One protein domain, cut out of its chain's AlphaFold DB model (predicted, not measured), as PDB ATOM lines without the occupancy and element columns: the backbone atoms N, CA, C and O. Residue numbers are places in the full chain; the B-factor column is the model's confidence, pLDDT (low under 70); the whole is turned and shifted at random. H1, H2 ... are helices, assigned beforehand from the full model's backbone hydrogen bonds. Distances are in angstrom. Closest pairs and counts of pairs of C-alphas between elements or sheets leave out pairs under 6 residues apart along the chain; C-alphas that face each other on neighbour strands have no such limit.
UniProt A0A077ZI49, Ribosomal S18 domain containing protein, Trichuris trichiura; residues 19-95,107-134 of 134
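What this domain is: This is residues 19 to 95 and 107 to 134 of the 134 residues of the protein "Ribosomal S18 domain containing protein" of Trichuris trichiura (UniProt A0A077ZI49). The model has little regular structure: short helices H1, H2 and H3 sit round one side of the longer H4, and the last residues fold back in a loop that sticks out at 123 to 128. The printed part has 105 residues, under half in its four named helices, H1 to H4 in order, with no named strand: all helix. It is loose, radius of gyration of the C-alphas 16.5 A, spanning 59 by 33 by 20 A.

How they stand to each other: H1, residues 31 to 35, is close but not clearly touching H4, residues 67 to 82; the closest C-alphas, Leu 32 and Gln 69, are 7.1 A apart. H2, residues 44 to 50, touches H4 residues 73 to 80 alone, opposite ways at a steep tilt of 51 degrees; the closest C-alphas, Leu 47 and Val 77, are 6.5 A apart. H3, residues 60 to 63, is close but not clearly touching H4; the closest C-alphas, Gln 60 and Gln 70, are 6.5 A apart. Every O i to N i+4 pair is within hydrogen-bond range in H4, 0 of 1 in H1 and 1 of 3 in H2, whose O i to N i+3 counts are 1 of 2 and 2 of 4; H3 is too short.

Where its parts are: H1 begins at C-alpha 31 (-45.094, 12.047, 9.290); H4, 22.8 A long, ends at C-alpha 82 (-48.289, 15.754, 34.147).

The domain as a whole: Residues 96 to 106 are not printed, a gap of 17.9 A between C-alphas 95 and 107. No link is long. The pLDDT is under 70 at residues 119 to 124 and 126 to 134.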
ATOM      1  N   ARG A  19     -50.427  24.914   9.646       87.46
ATOM      2  CA  ARG A  19     -49.286  24.573  10.516       87.46
ATOM      3  C   ARG A  19     -49.137  23.070  10.737       87.46
ATOM      4  O   ARG A  19     -48.320  22.653  11.560       87.46
ATOM      5  N   LEU A  20     -49.957  22.261  10.067       87.87
ATOM      6  CA  LEU A  20     -49.898  20.811  10.188       87.87
ATOM      7  C   LEU A  20     -48.653  20.270   9.491       87.87
ATOM      8  O   LEU A  20     -48.317  20.665   8.376       87.87
ATOM      9  N   ILE A  21     -48.002  19.304  10.136       87.55
ATOM     10  CA  ILE A  21     -46.968  18.501   9.493       87.55
ATOM     11  C   ILE A  21     -47.599  17.799   8.278       87.55
ATOM     12  O   ILE A  21     -48.600  17.091   8.442       87.55
ATOM     13  N   PRO A  22     -47.025  17.946   7.070       84.02
ATOM     14  CA  PRO A  22     -47.557  17.310   5.875       84.02
ATOM     15  C   PRO A  22     -47.642  15.791   6.041       84.02
ATOM     16  O   PRO A  22     -46.640  15.111   6.293       84.02
ATOM     17  N   SER A  23     -48.842  15.238   5.864       78.04
ATOM     18  CA  SER A  23     -49.052  13.789   5.914       78.04
ATOM     19  C   SER A  23     -48.294  13.090   4.781       78.04
ATOM     20  O   SER A  23     -47.595  12.092   4.987       78.04
ATOM     21  N   ASN A  24     -48.346  13.684   3.591       76.38
ATOM     22  CA  ASN A  24     -47.749  13.149   2.379       76.38
ATOM     23  C   ASN A  24     -46.334  13.694   2.186       76.38
ATOM     24  O   ASN A  24     -46.038  14.854   2.460       76.38
ATOM     25  N   GLY A  25     -45.446  12.830   1.717       75.91
ATOM     26  CA  GLY A  25     -44.077  13.179   1.378       75.91
ATOM     27  C   GLY A  25     -43.461  12.081   0.515       75.91
ATOM     28  O   GLY A  25     -44.114  11.067   0.266       75.91
ATOM     29  N   PRO A  26     -42.210  12.258   0.069       79.44
ATOM     30  CA  PRO A  26     -41.580  11.360  -0.902       79.44
ATOM     31  C   PRO A  26     -41.392   9.932  -0.366       79.44
ATOM     32  O   PRO A  26     -41.319   8.977  -1.131       79.44
ATOM     33  N   SER A  27     -41.334   9.778   0.958       83.37
ATOM     34  CA  SER A  27     -41.188   8.491   1.632       83.37
ATOM     35  C   SER A  27     -42.520   8.008   2.219       83.37
ATOM     36  O   SER A  27     -43.284   8.792   2.793       83.37
ATOM     37  N   LYS A  28     -42.741   6.684   2.151       85.79
ATOM     38  CA  LYS A  28     -43.868   5.969   2.786       85.79
ATOM     39  C   LYS A  28     -43.797   5.944   4.323       85.79
ATOM     40  O   LYS A  28     -44.654   5.343   4.963       85.79
ATOM     41  N   ALA A  29     -42.775   6.548   4.929       90.48
ATOM     42  CA  ALA A  29     -42.681   6.662   6.377       90.48
ATOM     43  C   ALA A  29     -43.781   7.579   6.929       90.48
ATOM     44  O   ALA A  29     -44.246   8.500   6.253       90.48
ATOM     45  N   CYS A  30     -44.159   7.343   8.188       92.75
ATOM     46  CA  CYS A  30     -45.124   8.199   8.867       92.75
ATOM     47  C   CYS A  30     -44.589   9.637   9.034       92.75
ATOM     48  O   CYS A  30     -43.365   9.830   9.013       92.75
ATOM     49  N   PRO A  31     -45.470  10.633   9.251       92.37
ATOM     50  CA  PRO A  31     -45.094  12.047   9.290       92.37
ATOM     51  C   PRO A  31     -43.910  12.351  10.217       92.37
ATOM     52  O   PRO A  31     -42.972  13.028   9.812       92.37
ATOM     53  N   LEU A  32     -43.892  11.773  11.423       93.97
ATOM     54  CA  LEU A  32     -42.806  11.982  12.389       93.97
ATOM     55  C   LEU A  32     -41.516  11.237  12.030       93.97
ATOM     56  O   LEU A  32     -40.429  11.787  12.175       93.97
ATOM     57  N   CYS A  33     -41.612  10.005  11.523       93.23
ATOM     58  CA  CYS A  33     -40.432   9.265  11.065       93.23
ATOM     59  C   CYS A  33     -39.719   9.986   9.917       93.23
ATOM     60  O   CYS A  33     -38.498   9.924   9.837       93.23
ATOM     61  N   ARG A  34     -40.469  10.669   9.045       91.25
ATOM     62  CA  ARG A  34     -39.908  11.435   7.929       91.25
ATOM     63  C   ARG A  34     -39.077  12.629   8.397       91.25
ATOM     64  O   ARG A  34     -38.101  12.963   7.740       91.25
ATOM     65  N   LEU A  35     -39.460  13.249   9.513       88.69
ATOM     66  CA  LEU A  35     -38.735  14.387  10.078       88.69
ATOM     67  C   LEU A  35     -37.435  13.971  10.779       88.69
ATOM     68  O   LEU A  35     -36.556  14.806  10.949       88.69
ATOM     69  N   GLY A  36     -37.304  12.705  11.194       89.31
ATOM     70  CA  GLY A  36     -36.098  12.214  11.871       89.31
ATOM     71  C   GLY A  36     -35.825  12.879  13.226       89.31
ATOM     72  O   GLY A  36     -34.694  12.849  13.696       89.31
ATOM     73  N   LEU A  37     -36.841  13.492  13.840       90.01
ATOM     74  CA  LEU A  37     -36.713  14.226  15.098       90.01
ATOM     75  C   LEU A  37     -36.854  13.294  16.305       90.01
ATOM     76  O   LEU A  37     -37.708  12.400  16.323       90.01
ATOM     77  N   GLU A  38     -36.070  13.560  17.345       93.02
ATOM     78  CA  GLU A  38     -36.294  13.016  18.682       93.02
ATOM     79  C   GLU A  38     -37.201  13.967  19.462       93.02
ATOM     80  O   GLU A  38     -36.823  15.097  19.752       93.02
ATOM     81  N   LEU A  39     -38.417  13.513  19.771       95.79
ATOM     82  CA  LEU A  39     -39.404  14.334  20.467       95.79
ATOM     83  C   LEU A  39     -39.244  14.261  21.987       95.79
ATOM     84  O   LEU A  39     -39.083  13.184  22.568       95.79
ATOM     85  N   SER A  40     -39.401  15.416  22.622       96.70
ATOM     86  CA  SER A  40     -39.542  15.611  24.061       96.70
ATOM     87  C   SER A  40     -40.990  15.941  24.431       96.70
ATOM     88  O   SER A  40     -41.783  16.417  23.617       96.70
ATOM     89  N   PHE A  41     -41.346  15.758  25.704       97.00
ATOM     90  CA  PHE A  41     -42.641  16.202  26.234       97.00
ATOM     91  C   PHE A  41     -42.783  17.735  26.182       97.00
ATOM     92  O   PHE A  41     -43.891  18.261  26.228       97.00
ATOM     93  N   MET A  42     -41.656  18.447  26.068       97.68
ATOM     94  CA  MET A  42     -41.600  19.899  25.921       97.68
ATOM     95  C   MET A  42     -41.934  20.384  24.504       97.68
ATOM     96  O   MET A  42     -42.152  21.580  24.330       97.68
ATOM     97  N   ASP A  43     -42.028  19.505  23.499       96.79
ATOM     98  CA  ASP A  43     -42.318  19.887  22.108       96.79
ATOM     99  C   ASP A  43     -43.820  20.110  21.881       96.79
ATOM    100  O   ASP A  43     -44.479  19.491  21.040       96.79
ATOM    101  N   VAL A  44     -44.376  21.035  22.663       95.78
ATOM    102  CA  VAL A  44     -45.813  21.283  22.827       95.78
ATOM    103  C   VAL A  44     -46.508  21.566  21.491       95.78
ATOM    104  O   VAL A  44     -47.639  21.133  21.261       95.78
ATOM    105  N   LEU A  45     -45.818  22.267  20.584       93.90
ATOM    106  CA  LEU A  45     -46.338  22.640  19.266       93.90
ATOM    107  C   LEU A  45     -46.515  21.438  18.337       93.90
ATOM    108  O   LEU A  45     -47.474  21.415  17.568       93.90
ATOM    109  N   ILE A  46     -45.628  20.444  18.419       94.98
ATOM    110  CA  ILE A  46     -45.725  19.210  17.634       94.98
ATOM    111  C   ILE A  46     -46.787  18.307  18.258       94.98
ATOM    112  O   ILE A  46     -47.698  17.854  17.566       94.98
ATOM    113  N   LEU A  47     -46.728  18.102  19.578       96.23
ATOM    114  CA  LEU A  47     -47.671  17.238  20.295       96.23
ATOM    115  C   LEU A  47     -49.123  17.691  20.099       96.23
ATOM    116  O   LEU A  47     -49.995  16.865  19.836       96.23
ATOM    117  N   ARG A  48     -49.385  19.007  20.122       94.76
ATOM    118  CA  ARG A  48     -50.729  19.568  19.909       94.76
ATOM    119  C   ARG A  48     -51.332  19.224  18.548       94.76
ATOM    120  O   ARG A  48     -52.552  19.230  18.423       94.76
ATOM    121  N   GLN A  49     -50.535  18.898  17.535       93.81
ATOM    122  CA  GLN A  49     -51.065  18.492  16.229       93.81
ATOM    123  C   GLN A  49     -51.723  17.109  16.272       93.81
ATOM    124  O   GLN A  49     -52.641  16.843  15.504       93.81
ATOM    125  N   PHE A  50     -51.313  16.258  17.214       95.63
ATOM    126  CA  PHE A  50     -51.834  14.902  17.390       95.63
ATOM    127  C   PHE A  50     -52.894  14.807  18.495       95.63
ATOM    128  O   PHE A  50     -53.277  13.705  18.884       95.63
ATOM    129  N   MET A  51     -53.382  15.945  18.998       95.58
ATOM    130  CA  MET A  51     -54.382  16.009  20.061       95.58
ATOM    131  C   MET A  51     -55.682  16.673  19.613       95.58
ATOM    132  O   MET A  51     -55.706  17.608  18.800       95.58
ATOM    133  N   ARG A  52     -56.770  16.214  20.230       93.95
ATOM    134  CA  ARG A  52     -58.081  16.860  20.223       93.95
ATOM    135  C   ARG A  52     -58.086  18.114  21.107       93.95
ATOM    136  O   ARG A  52     -57.109  18.433  21.786       93.95
ATOM    137  N   ASN A  53     -59.204  18.836  21.090       91.58
ATOM    138  CA  ASN A  53     -59.384  20.048  21.895       91.58
ATOM    139  C   ASN A  53     -59.503  19.752  23.403       91.58
ATOM    140  O   ASN A  53     -59.178  20.610  24.210       91.58
ATOM    141  N   ASP A  54     -59.895  18.531  23.774       93.57
ATOM    142  CA  ASP A  54     -59.960  18.044  25.161       93.57
ATOM    143  C   ASP A  54     -58.598  17.559  25.707       93.57
ATOM    144  O   ASP A  54     -58.509  17.110  26.845       93.57
ATOM    145  N   GLY A  55     -57.529  17.627  24.903       94.91
ATOM    146  CA  GLY A  55     -56.192  17.161  25.281       94.91
ATOM    147  C   GLY A  55     -55.969  15.655  25.135       94.91
ATOM    148  O   GLY A  55     -54.879  15.175  25.457       94.91
ATOM    149  N   THR A  56     -56.954  14.906  24.628       95.31
ATOM    150  CA  THR A  56     -56.793  13.482  24.315       95.31
ATOM    151  C   THR A  56     -56.070  13.284  22.985       95.31
ATOM    152  O   THR A  56     -56.202  14.078  22.047       95.31
ATOM    153  N   VAL A  57     -55.298  12.203  22.880       97.21
ATOM    154  CA  VAL A  57     -54.564  11.870  21.653       97.21
ATOM    155  C   VAL A  57     -55.529  11.348  20.587       97.21
ATOM    156  O   VAL A  57     -56.447  10.571  20.864       97.21
ATOM    157  N   LEU A  58     -55.330  11.795  19.349       96.39
ATOM    158  CA  LEU A  58     -56.064  11.303  18.192       96.39
ATOM    159  C   LEU A  58     -55.732   9.820  17.939       96.39
ATOM    160  O   LEU A  58     -54.580   9.403  18.076       96.39
ATOM    161  N   PRO A  59     -56.720   9.010  17.524       97.39
ATOM    162  CA  PRO A  59     -56.487   7.601  17.254       97.39
ATOM    163  C   PRO A  59     -55.565   7.435  16.045       97.39
ATOM    164  O   PRO A  59     -55.622   8.216  15.094       97.39
ATOM    165  N   GLN A  60     -54.775   6.363  16.047       96.17
ATOM    166  CA  GLN A  60     -53.731   6.118  15.050       96.17
ATOM    167  C   GLN A  60     -54.209   6.207  13.592       96.17
ATOM    168  O   GLN A  60     -53.530   6.770  12.736       96.17
ATOM    169  N   ARG A  61     -55.409   5.683  13.307       95.04
ATOM    170  CA  ARG A  61     -56.016   5.730  11.965       95.04
ATOM    171  C   ARG A  61     -56.214   7.153  11.426       95.04
ATOM    172  O   ARG A  61     -56.347   7.322  10.225       95.04
ATOM    173  N   ILE A  62     -56.270   8.147  12.316       93.97
ATOM    174  CA  ILE A  62     -56.418   9.567  11.982       93.97
ATOM    175  C   ILE A  62     -55.059  10.268  11.961       93.97
ATOM    176  O   ILE A  62     -54.811  11.078  11.077       93.97
ATOM    177  N   THR A  63     -54.160   9.955  12.901       94.26
ATOM    178  CA  THR A  63     -52.825  10.582  12.956       94.26
ATOM    179  C   THR A  63     -51.907  10.139  11.818       94.26
ATOM    180  O   THR A  63     -50.986  10.869  11.453       94.26
ATOM    181  N   GLY A  64     -52.109   8.931  11.277       92.69
ATOM    182  CA  GLY A  64     -51.236   8.341  10.259       92.69
ATOM    183  C   GLY A  64     -49.847   7.960  10.787       92.69
ATOM    184  O   GLY A  64     -48.925   7.721  10.003       92.69
ATOM    185  N   LEU A  65     -49.666   7.918  12.110       95.06
ATOM    186  CA  LEU A  65     -48.411   7.522  12.743       95.06
ATOM    187  C   LEU A  65     -48.222   6.002  12.709       95.06
ATOM    188  O   LEU A  65     -49.171   5.227  12.820       95.06
ATOM    189  N   CYS A  66     -46.970   5.549  12.613       95.26
ATOM    190  CA  CYS A  66     -46.661   4.138  12.840       95.26
ATOM    191  C   CYS A  66     -46.855   3.781  14.324       95.26
ATOM    192  O   CYS A  66     -46.770   4.657  15.185       95.26
ATOM    193  N   ASN A  67     -47.049   2.493  14.641       97.20
ATOM    194  CA  ASN A  67     -47.296   2.031  16.020       97.20
ATOM    195  C   ASN A  67     -46.260   2.568  17.017       97.20
ATOM    196  O   ASN A  67     -46.604   3.006  18.112       97.20
ATOM    197  N   ARG A  68     -44.982   2.567  16.620       96.50
ATOM    198  CA  ARG A  68     -43.889   3.072  17.455       96.50
ATOM    199  C   ARG A  68     -44.078   4.550  17.788       96.50
ATOM    200  O   ARG A  68     -44.018   4.906  18.959       96.50
ATOM    201  N   GLN A  69     -44.300   5.391  16.779       96.63
ATOM    202  CA  GLN A  69     -44.446   6.833  16.987       96.63
ATOM    203  C   GLN A  69     -45.740   7.175  17.721       96.63
ATOM    204  O   GLN A  69     -45.719   8.034  18.593       96.63
ATOM    205  N   GLN A  70     -46.833   6.457  17.448       97.60
ATOM    206  CA  GLN A  70     -48.093   6.623  18.171       97.60
ATOM    207  C   GLN A  70     -47.896   6.410  19.685       97.60
ATOM    208  O   GLN A  70     -48.229   7.292  20.470       97.60
ATOM    209  N   MET A  71     -47.257   5.307  20.095       96.90
ATOM    210  CA  MET A  71     -46.964   5.043  21.514       96.90
ATOM    211  C   MET A  71     -46.034   6.087  22.145       96.90
ATOM    212  O   MET A  71     -46.162   6.397  23.329       96.90
ATOM    213  N   ILE A  72     -45.053   6.593  21.391       97.03
ATOM    214  CA  ILE A  72     -44.147   7.642  21.881       97.03
ATOM    215  C   ILE A  72     -44.942   8.926  22.124       97.03
ATOM    216  O   ILE A  72     -44.879   9.464  23.225       97.03
ATOM    217  N   VAL A  73     -45.733   9.372  21.145       97.33
ATOM    218  CA  VAL A  73     -46.570  10.573  21.258       97.33
ATOM    219  C   VAL A  73     -47.542  10.460  22.428       97.33
ATOM    220  O   VAL A  73     -47.631  11.393  23.217       97.33
ATOM    221  N   GLU A  74     -48.204   9.317  22.614       97.34
ATOM    222  CA  GLU A  74     -49.109   9.094  23.751       97.34
ATOM    223  C   GLU A  74     -48.410   9.274  25.104       97.34
ATOM    224  O   GLU A  74     -48.924   9.958  25.993       97.34
ATOM    225  N   ARG A  75     -47.197   8.730  25.249       97.01
ATOM    226  CA  ARG A  75     -46.397   8.888  26.472       97.01
ATOM    227  C   ARG A  75     -45.947  10.330  26.672       97.01
ATOM    228  O   ARG A  75     -46.055  10.836  27.783       97.01
ATOM    229  N   LEU A  76     -45.472  10.991  25.619       97.58
ATOM    230  CA  LEU A  76     -45.024  12.384  25.690       97.58
ATOM    231  C   LEU A  76     -46.178  13.340  26.013       97.58
ATOM    232  O   LEU A  76     -46.002  14.249  26.818       97.58
ATOM    233  N   VAL A  77     -47.370  13.112  25.454       97.29
ATOM    234  CA  VAL A  77     -48.579  13.884  25.782       97.29
ATOM    235  C   VAL A  77     -48.953  13.703  27.250       97.29
ATOM    236  O   VAL A  77     -49.195  14.686  27.949       97.29
ATOM    237  N   MET A  78     -48.941  12.470  27.756       94.94
ATOM    238  CA  MET A  78     -49.203  12.205  29.171       94.94
ATOM    239  C   MET A  78     -48.160  12.865  30.085       94.94
ATOM    240  O   MET A  78     -48.521  13.508  31.069       94.94
ATOM    241  N   GLN A  79     -46.878  12.785  29.725       95.50
ATOM    242  CA  GLN A  79     -45.798  13.484  30.422       95.50
ATOM    243  C   GLN A  79     -46.010  15.002  30.430       95.50
ATOM    244  O   GLN A  79     -45.869  15.626  31.478       95.50
ATOM    245  N   ALA A  80     -46.403  15.590  29.301       96.64
ATOM    246  CA  ALA A  80     -46.669  17.018  29.171       96.64
ATOM    247  C   ALA A  80     -47.862  17.478  30.021       96.64
ATOM    248  O   ALA A  80     -47.766  18.503  30.699       96.64
ATOM    249  N   HIS A  81     -48.947  16.697  30.062       94.16
ATOM    250  CA  HIS A  81     -50.072  16.929  30.978       94.16
ATOM    251  C   HIS A  81     -49.614  16.923  32.433       94.16
ATOM    252  O   HIS A  81     -49.901  17.841  33.200       94.16
ATOM    253  N   TRP A  82     -48.834  15.913  32.805       91.75
ATOM    254  CA  TRP A  82     -48.289  15.754  34.147       91.75
ATOM    255  C   TRP A  82     -47.288  16.827  34.565       91.75
ATOM    256  O   TRP A  82     -47.162  17.111  35.759       91.75
ATOM    257  N   SER A  83     -46.598  17.412  33.592       93.47
ATOM    258  CA  SER A  83     -45.691  18.544  33.756       93.47
ATOM    259  C   SER A  83     -46.398  19.901  33.670       93.47
ATOM    260  O   SER A  83     -45.737  20.925  33.807       93.47
ATOM    261  N   GLY A  84     -47.719  19.935  33.456       92.80
ATOM    262  CA  GLY A  84     -48.508  21.169  33.438       92.80
ATOM    263  C   GLY A  84     -48.390  21.996  32.154       92.80
ATOM    264  O   GLY A  84     -48.742  23.171  32.161       92.80
ATOM    265  N   LEU A  85     -47.927  21.408  31.045       95.92
ATOM    266  CA  LEU A  85     -47.736  22.121  29.772       95.92
ATOM    267  C   LEU A  85     -49.041  22.345  28.986       95.92
ATOM    268  O   LEU A  85     -49.068  23.129  28.039       95.92
ATOM    269  N   PHE A  86     -50.133  21.690  29.394       94.96
ATOM    270  CA  PHE A  86     -51.453  21.786  28.769       94.96
ATOM    271  C   PHE A  86     -52.536  22.221  29.774       94.96
ATOM    272  O   PHE A  86     -53.426  21.441  30.114       94.96
ATOM    273  N   PRO A  87     -52.501  23.467  30.279       91.29
ATOM    274  CA  PRO A  87     -53.449  23.917  31.300       91.29
ATOM    275  C   PRO A  87     -54.895  24.000  30.790       91.29
ATOM    276  O   PRO A  87     -55.815  23.767  31.570       91.29
ATOM    277  N   THR A  88     -55.085  24.308  29.503       91.99
ATOM    278  CA  THR A  88     -56.397  24.530  28.870       91.99
ATOM    279  C   THR A  88     -56.963  23.311  28.143       91.99
ATOM    280  O   THR A  88     -58.158  23.279  27.874       91.99
ATOM    281  N   LEU A  89     -56.135  22.318  27.803       93.01
ATOM    282  CA  LEU A  89     -56.563  21.134  27.052       93.01
ATOM    283  C   LEU A  89     -56.908  20.013  28.029       93.01
ATOM    284  O   LEU A  89     -56.073  19.157  28.312       93.01
ATOM    285  N   LYS A  90     -58.115  20.066  28.586       91.55
ATOM    286  CA  LYS A  90     -58.598  19.082  29.557       91.55
ATOM    287  C   LYS A  90     -60.018  18.636  29.212       91.55
ATOM    288  O   LYS A  90     -60.776  19.441  28.668       91.55
ATOM    289  N   PRO A  91     -60.390  17.392  29.550       91.51
ATOM    290  CA  PRO A  91     -61.775  16.947  29.494       91.51
ATOM    291  C   PRO A  91     -62.681  17.805  30.382       91.51
ATOM    292  O   PRO A  91     -62.235  18.373  31.382       91.51
ATOM    293  N   ASN A  92     -63.967  17.869  30.042       90.56
ATOM    294  CA  ASN A  92     -64.947  18.639  30.814       90.56
ATOM    295  C   ASN A  92     -65.139  18.093  32.240       90.56
ATOM    296  O   ASN A  92     -65.485  18.844  33.145       90.56
ATOM    297  N   ASP A  93     -64.907  16.798  32.434       91.52
ATOM    298  CA  ASP A  93     -65.000  16.058  33.692       91.52
ATOM    299  C   ASP A  93     -63.661  15.973  34.448       91.52
ATOM    300  O   ASP A  93     -63.509  15.172  35.367       91.52
ATOM    301  N   PHE A  94     -62.668  16.792  34.084       90.13
ATOM    302  CA  PHE A  94     -61.354  16.765  34.722       90.13
ATOM    303  C   PHE A  94     -61.396  17.235  36.187       90.13
ATOM    304  O   PHE A  94     -61.690  18.399  36.475       90.13
ATOM    305  N   ASP A  95     -60.992  16.360  37.113       92.58
ATOM    306  CA  ASP A  95     -60.873  16.689  38.534       92.58
ATOM    307  C   ASP A  95     -59.527  17.371  38.853       92.58
ATOM    308  O   ASP A  95     -58.467  16.751  38.990       92.58
ATOM    309  N   ASN A 107     -43.701  19.782  40.439       88.74
ATOM    310  CA  ASN A 107     -43.209  19.809  39.065       88.74
ATOM    311  C   ASN A 107     -42.521  18.483  38.709       88.74
ATOM    312  O   ASN A 107     -41.639  18.005  39.427       88.74
ATOM    313  N   ARG A 108     -42.925  17.902  37.576       88.30
ATOM    314  CA  ARG A 108     -42.365  16.665  37.023       88.30
ATOM    315  C   ARG A 108     -41.603  16.979  35.745       88.30
ATOM    316  O   ARG A 108     -42.100  17.715  34.897       88.30
ATOM    317  N   TYR A 109     -40.423  16.388  35.601       90.36
ATOM    318  CA  TYR A 109     -39.579  16.524  34.418       90.36
ATOM    319  C   TYR A 109     -39.104  15.150  33.965       90.36
ATOM    320  O   TYR A 109     -38.801  14.283  34.790       90.36
ATOM    321  N   TRP A 110     -39.013  14.982  32.652       92.50
ATOM    322  CA  TRP A 110     -38.718  13.713  31.999       92.50
ATOM    323  C   TRP A 110     -37.533  13.896  31.056       92.50
ATOM    324  O   TRP A 110     -37.425  14.915  30.380       92.50
ATOM    325  N   LYS A 111     -36.626  12.925  31.023       92.29
ATOM    326  CA  LYS A 111     -35.524  12.861  30.057       92.29
ATOM    327  C   LYS A 111     -35.910  12.035  28.834       92.29
ATOM    328  O   LYS A 111     -35.487  12.352  27.733       92.29
ATOM    329  N   SER A 112     -36.700  10.982  29.036       93.79
ATOM    330  CA  SER A 112     -37.140  10.065  27.983       93.79
ATOM    331  C   SER A 112     -38.641   9.799  28.063       93.79
ATOM    332  O   SER A 112     -39.227   9.759  29.149       93.79
ATOM    333  N   HIS A 113     -39.260   9.485  26.922       94.30
ATOM    334  CA  HIS A 113     -40.641   8.997  26.866       94.30
ATOM    335  C   HIS A 113     -40.844   7.683  27.654       94.30
ATOM    336  O   HIS A 113     -41.976   7.272  27.905       94.30
ATOM    337  N   THR A 114     -39.767   6.968  28.003       92.64
ATOM    338  CA  THR A 114     -39.807   5.735  28.809       92.64
ATOM    339  C   THR A 114     -39.678   5.975  30.309       92.64
ATOM    340  O   THR A 114     -39.905   5.041  31.078       92.64
ATOM    341  N   ASP A 115     -39.362   7.197  30.749       89.51
ATOM    342  CA  ASP A 115     -39.062   7.485  32.156       89.51
ATOM    343  C   ASP A 115     -40.229   7.186  33.099       89.51
ATOM    344  O   ASP A 115     -39.998   6.867  34.263       89.51
ATOM    345  N   MET A 116     -41.464   7.197  32.592       83.05
ATOM    346  CA  MET A 116     -42.650   6.764  33.335       83.05
ATOM    347  C   MET A 116     -42.519   5.331  33.877       83.05
ATOM    348  O   MET A 116     -42.955   5.033  34.983       83.05
ATOM    349  N   TYR A 117     -41.859   4.444  33.130       82.78
ATOM    350  CA  TYR A 117     -41.623   3.060  33.549       82.78
ATOM    351  C   TYR A 117     -40.289   2.876  34.275       82.78
ATOM    352  O   TYR A 117     -40.014   1.790  34.796       82.78
ATOM    353  N   SER A 118     -39.439   3.906  34.300       77.87
ATOM    354  CA  SER A 118     -38.127   3.814  34.926       77.87
ATOM    355  C   SER A 118     -38.279   3.699  36.444       77.87
ATOM    356  O   SER A 118     -38.801   4.585  37.123       77.87
ATOM    357  N   LYS A 119     -37.821   2.580  37.008       68.22
ATOM    358  CA  LYS A 119     -37.734   2.428  38.461       68.22
ATOM    359  C   LYS A 119     -36.485   3.156  38.940       68.22
ATOM    360  O   LYS A 119     -35.383   2.626  38.838       68.22
ATOM    361  N   LYS A 120     -36.648   4.357  39.490       66.37
ATOM    362  CA  LYS A 120     -35.572   5.002  40.251       66.37
ATOM    363  C   LYS A 120     -35.608   4.491  41.684       66.37
ATOM    364  O   LYS A 120     -36.463   4.889  42.475       66.37
ATOM    365  N   ILE A 121     -34.681   3.595  42.010       67.46
ATOM    366  CA  ILE A 121     -34.436   3.198  43.396       67.46
ATOM    367  C   ILE A 121     -33.830   4.413  44.092       67.46
ATOM    368  O   ILE A 121     -32.715   4.824  43.782       67.46
ATOM    369  N   THR A 122     -34.585   5.018  45.003       60.84
ATOM    370  CA  THR A 122     -34.062   6.102  45.835       60.84
ATOM    371  C   THR A 122     -33.576   5.480  47.132       60.84
ATOM    372  O   THR A 122     -34.384   5.105  47.978       60.84
ATOM    373  N   VAL A 123     -32.261   5.319  47.270       64.45
ATOM    374  CA  VAL A 123     -31.652   4.840  48.514       64.45
ATOM    375  C   VAL A 123     -31.459   6.046  49.423       64.45
ATOM    376  O   VAL A 123     -30.617   6.902  49.160       64.45
ATOM    377  N   LYS A 124     -32.260   6.136  50.483       65.41
ATOM    378  CA  LYS A 124     -31.983   7.035  51.601       65.41
ATOM    379  C   LYS A 124     -31.330   6.210  52.713       65.41
ATOM    380  O   LYS A 124     -31.986   5.281  53.195       65.41
ATOM    381  N   PRO A 125     -30.078   6.508  53.106       70.72
ATOM    382  CA  PRO A 125     -29.409   5.784  54.183       70.72
ATOM    383  C   PRO A 125     -30.277   5.804  55.448       70.72
ATOM    384  O   PRO A 125     -30.719   6.872  55.866       70.72
ATOM    385  N   GLY A 126     -30.558   4.631  56.024       69.68
ATOM    386  CA  GLY A 126     -31.339   4.502  57.262       69.68
ATOM    387  C   GLY A 126     -32.868   4.548  57.119       69.68
ATOM    388  O   GLY A 126     -33.550   4.742  58.119       69.68
ATOM    389  N   SER A 127     -33.437   4.374  55.919       59.69
ATOM    390  CA  SER A 127     -34.902   4.327  55.735       59.69
ATOM    391  C   SER A 127     -35.365   3.194  54.810       59.69
ATOM    392  O   SER A 127     -34.570   2.646  54.047       59.69
ATOM    393  N   PHE A 128     -36.656   2.845  54.873       55.20
ATOM    394  CA  PHE A 128     -37.272   1.819  54.023       55.20
ATOM    395  C   PHE A 128     -37.256   2.204  52.531       55.20
ATOM    396  O   PHE A 128     -37.492   3.357  52.162       55.20
ATOM    397  N   TYR A 129     -37.032   1.216  51.660       52.97
ATOM    398  CA  TYR A 129     -37.103   1.382  50.206       52.97
ATOM    399  C   TYR A 129     -38.559   1.473  49.740       52.97
ATOM    400  O   TYR A 129     -39.396   0.677  50.157       52.97
ATOM    401  N   TYR A 130     -38.857   2.369  48.797       55.41
ATOM    402  CA  TYR A 130     -40.099   2.297  48.028       55.41
ATOM    403  C   TYR A 130     -39.838   2.552  46.543       55.41
ATOM    404  O   TYR A 130     -39.023   3.394  46.160       55.41
ATOM    405  N   ILE A 131     -40.532   1.797  45.690       54.91
ATOM    406  CA  ILE A 131     -40.507   1.990  44.240       54.91
ATOM    407  C   ILE A 131     -41.598   3.004  43.909       54.91
ATOM    408  O   ILE A 131     -42.781   2.673  43.931       54.91
ATOM    409  N   LYS A 132     -41.210   4.238  43.582       53.52
ATOM    410  CA  LYS A 132     -42.139   5.213  43.002       53.52
ATOM    411  C   LYS A 132     -42.297   4.891  41.516       53.52
ATOM    412  O   LYS A 132     -41.344   5.039  40.755       53.52
ATOM    413  N   ARG A 133     -43.472   4.397  41.119       46.32
ATOM    414  CA  ARG A 133     -43.909   4.435  39.715       46.32
ATOM    415  C   ARG A 133     -44.591   5.781  39.500       46.32
ATOM    416  O   ARG A 133     -45.377   6.178  40.360       46.32
ATOM    417  N   TYR A 134     -44.224   6.481  38.433       52.69
ATOM    418  CA  TYR A 134     -44.898   7.714  38.045       52.69
ATOM    419  C   TYR A 134     -46.061   7.423  37.107       52.69
ATOM    420  O   TYR A 134     -45.963   6.423  36.358       52.69
TER     421      TYR A 134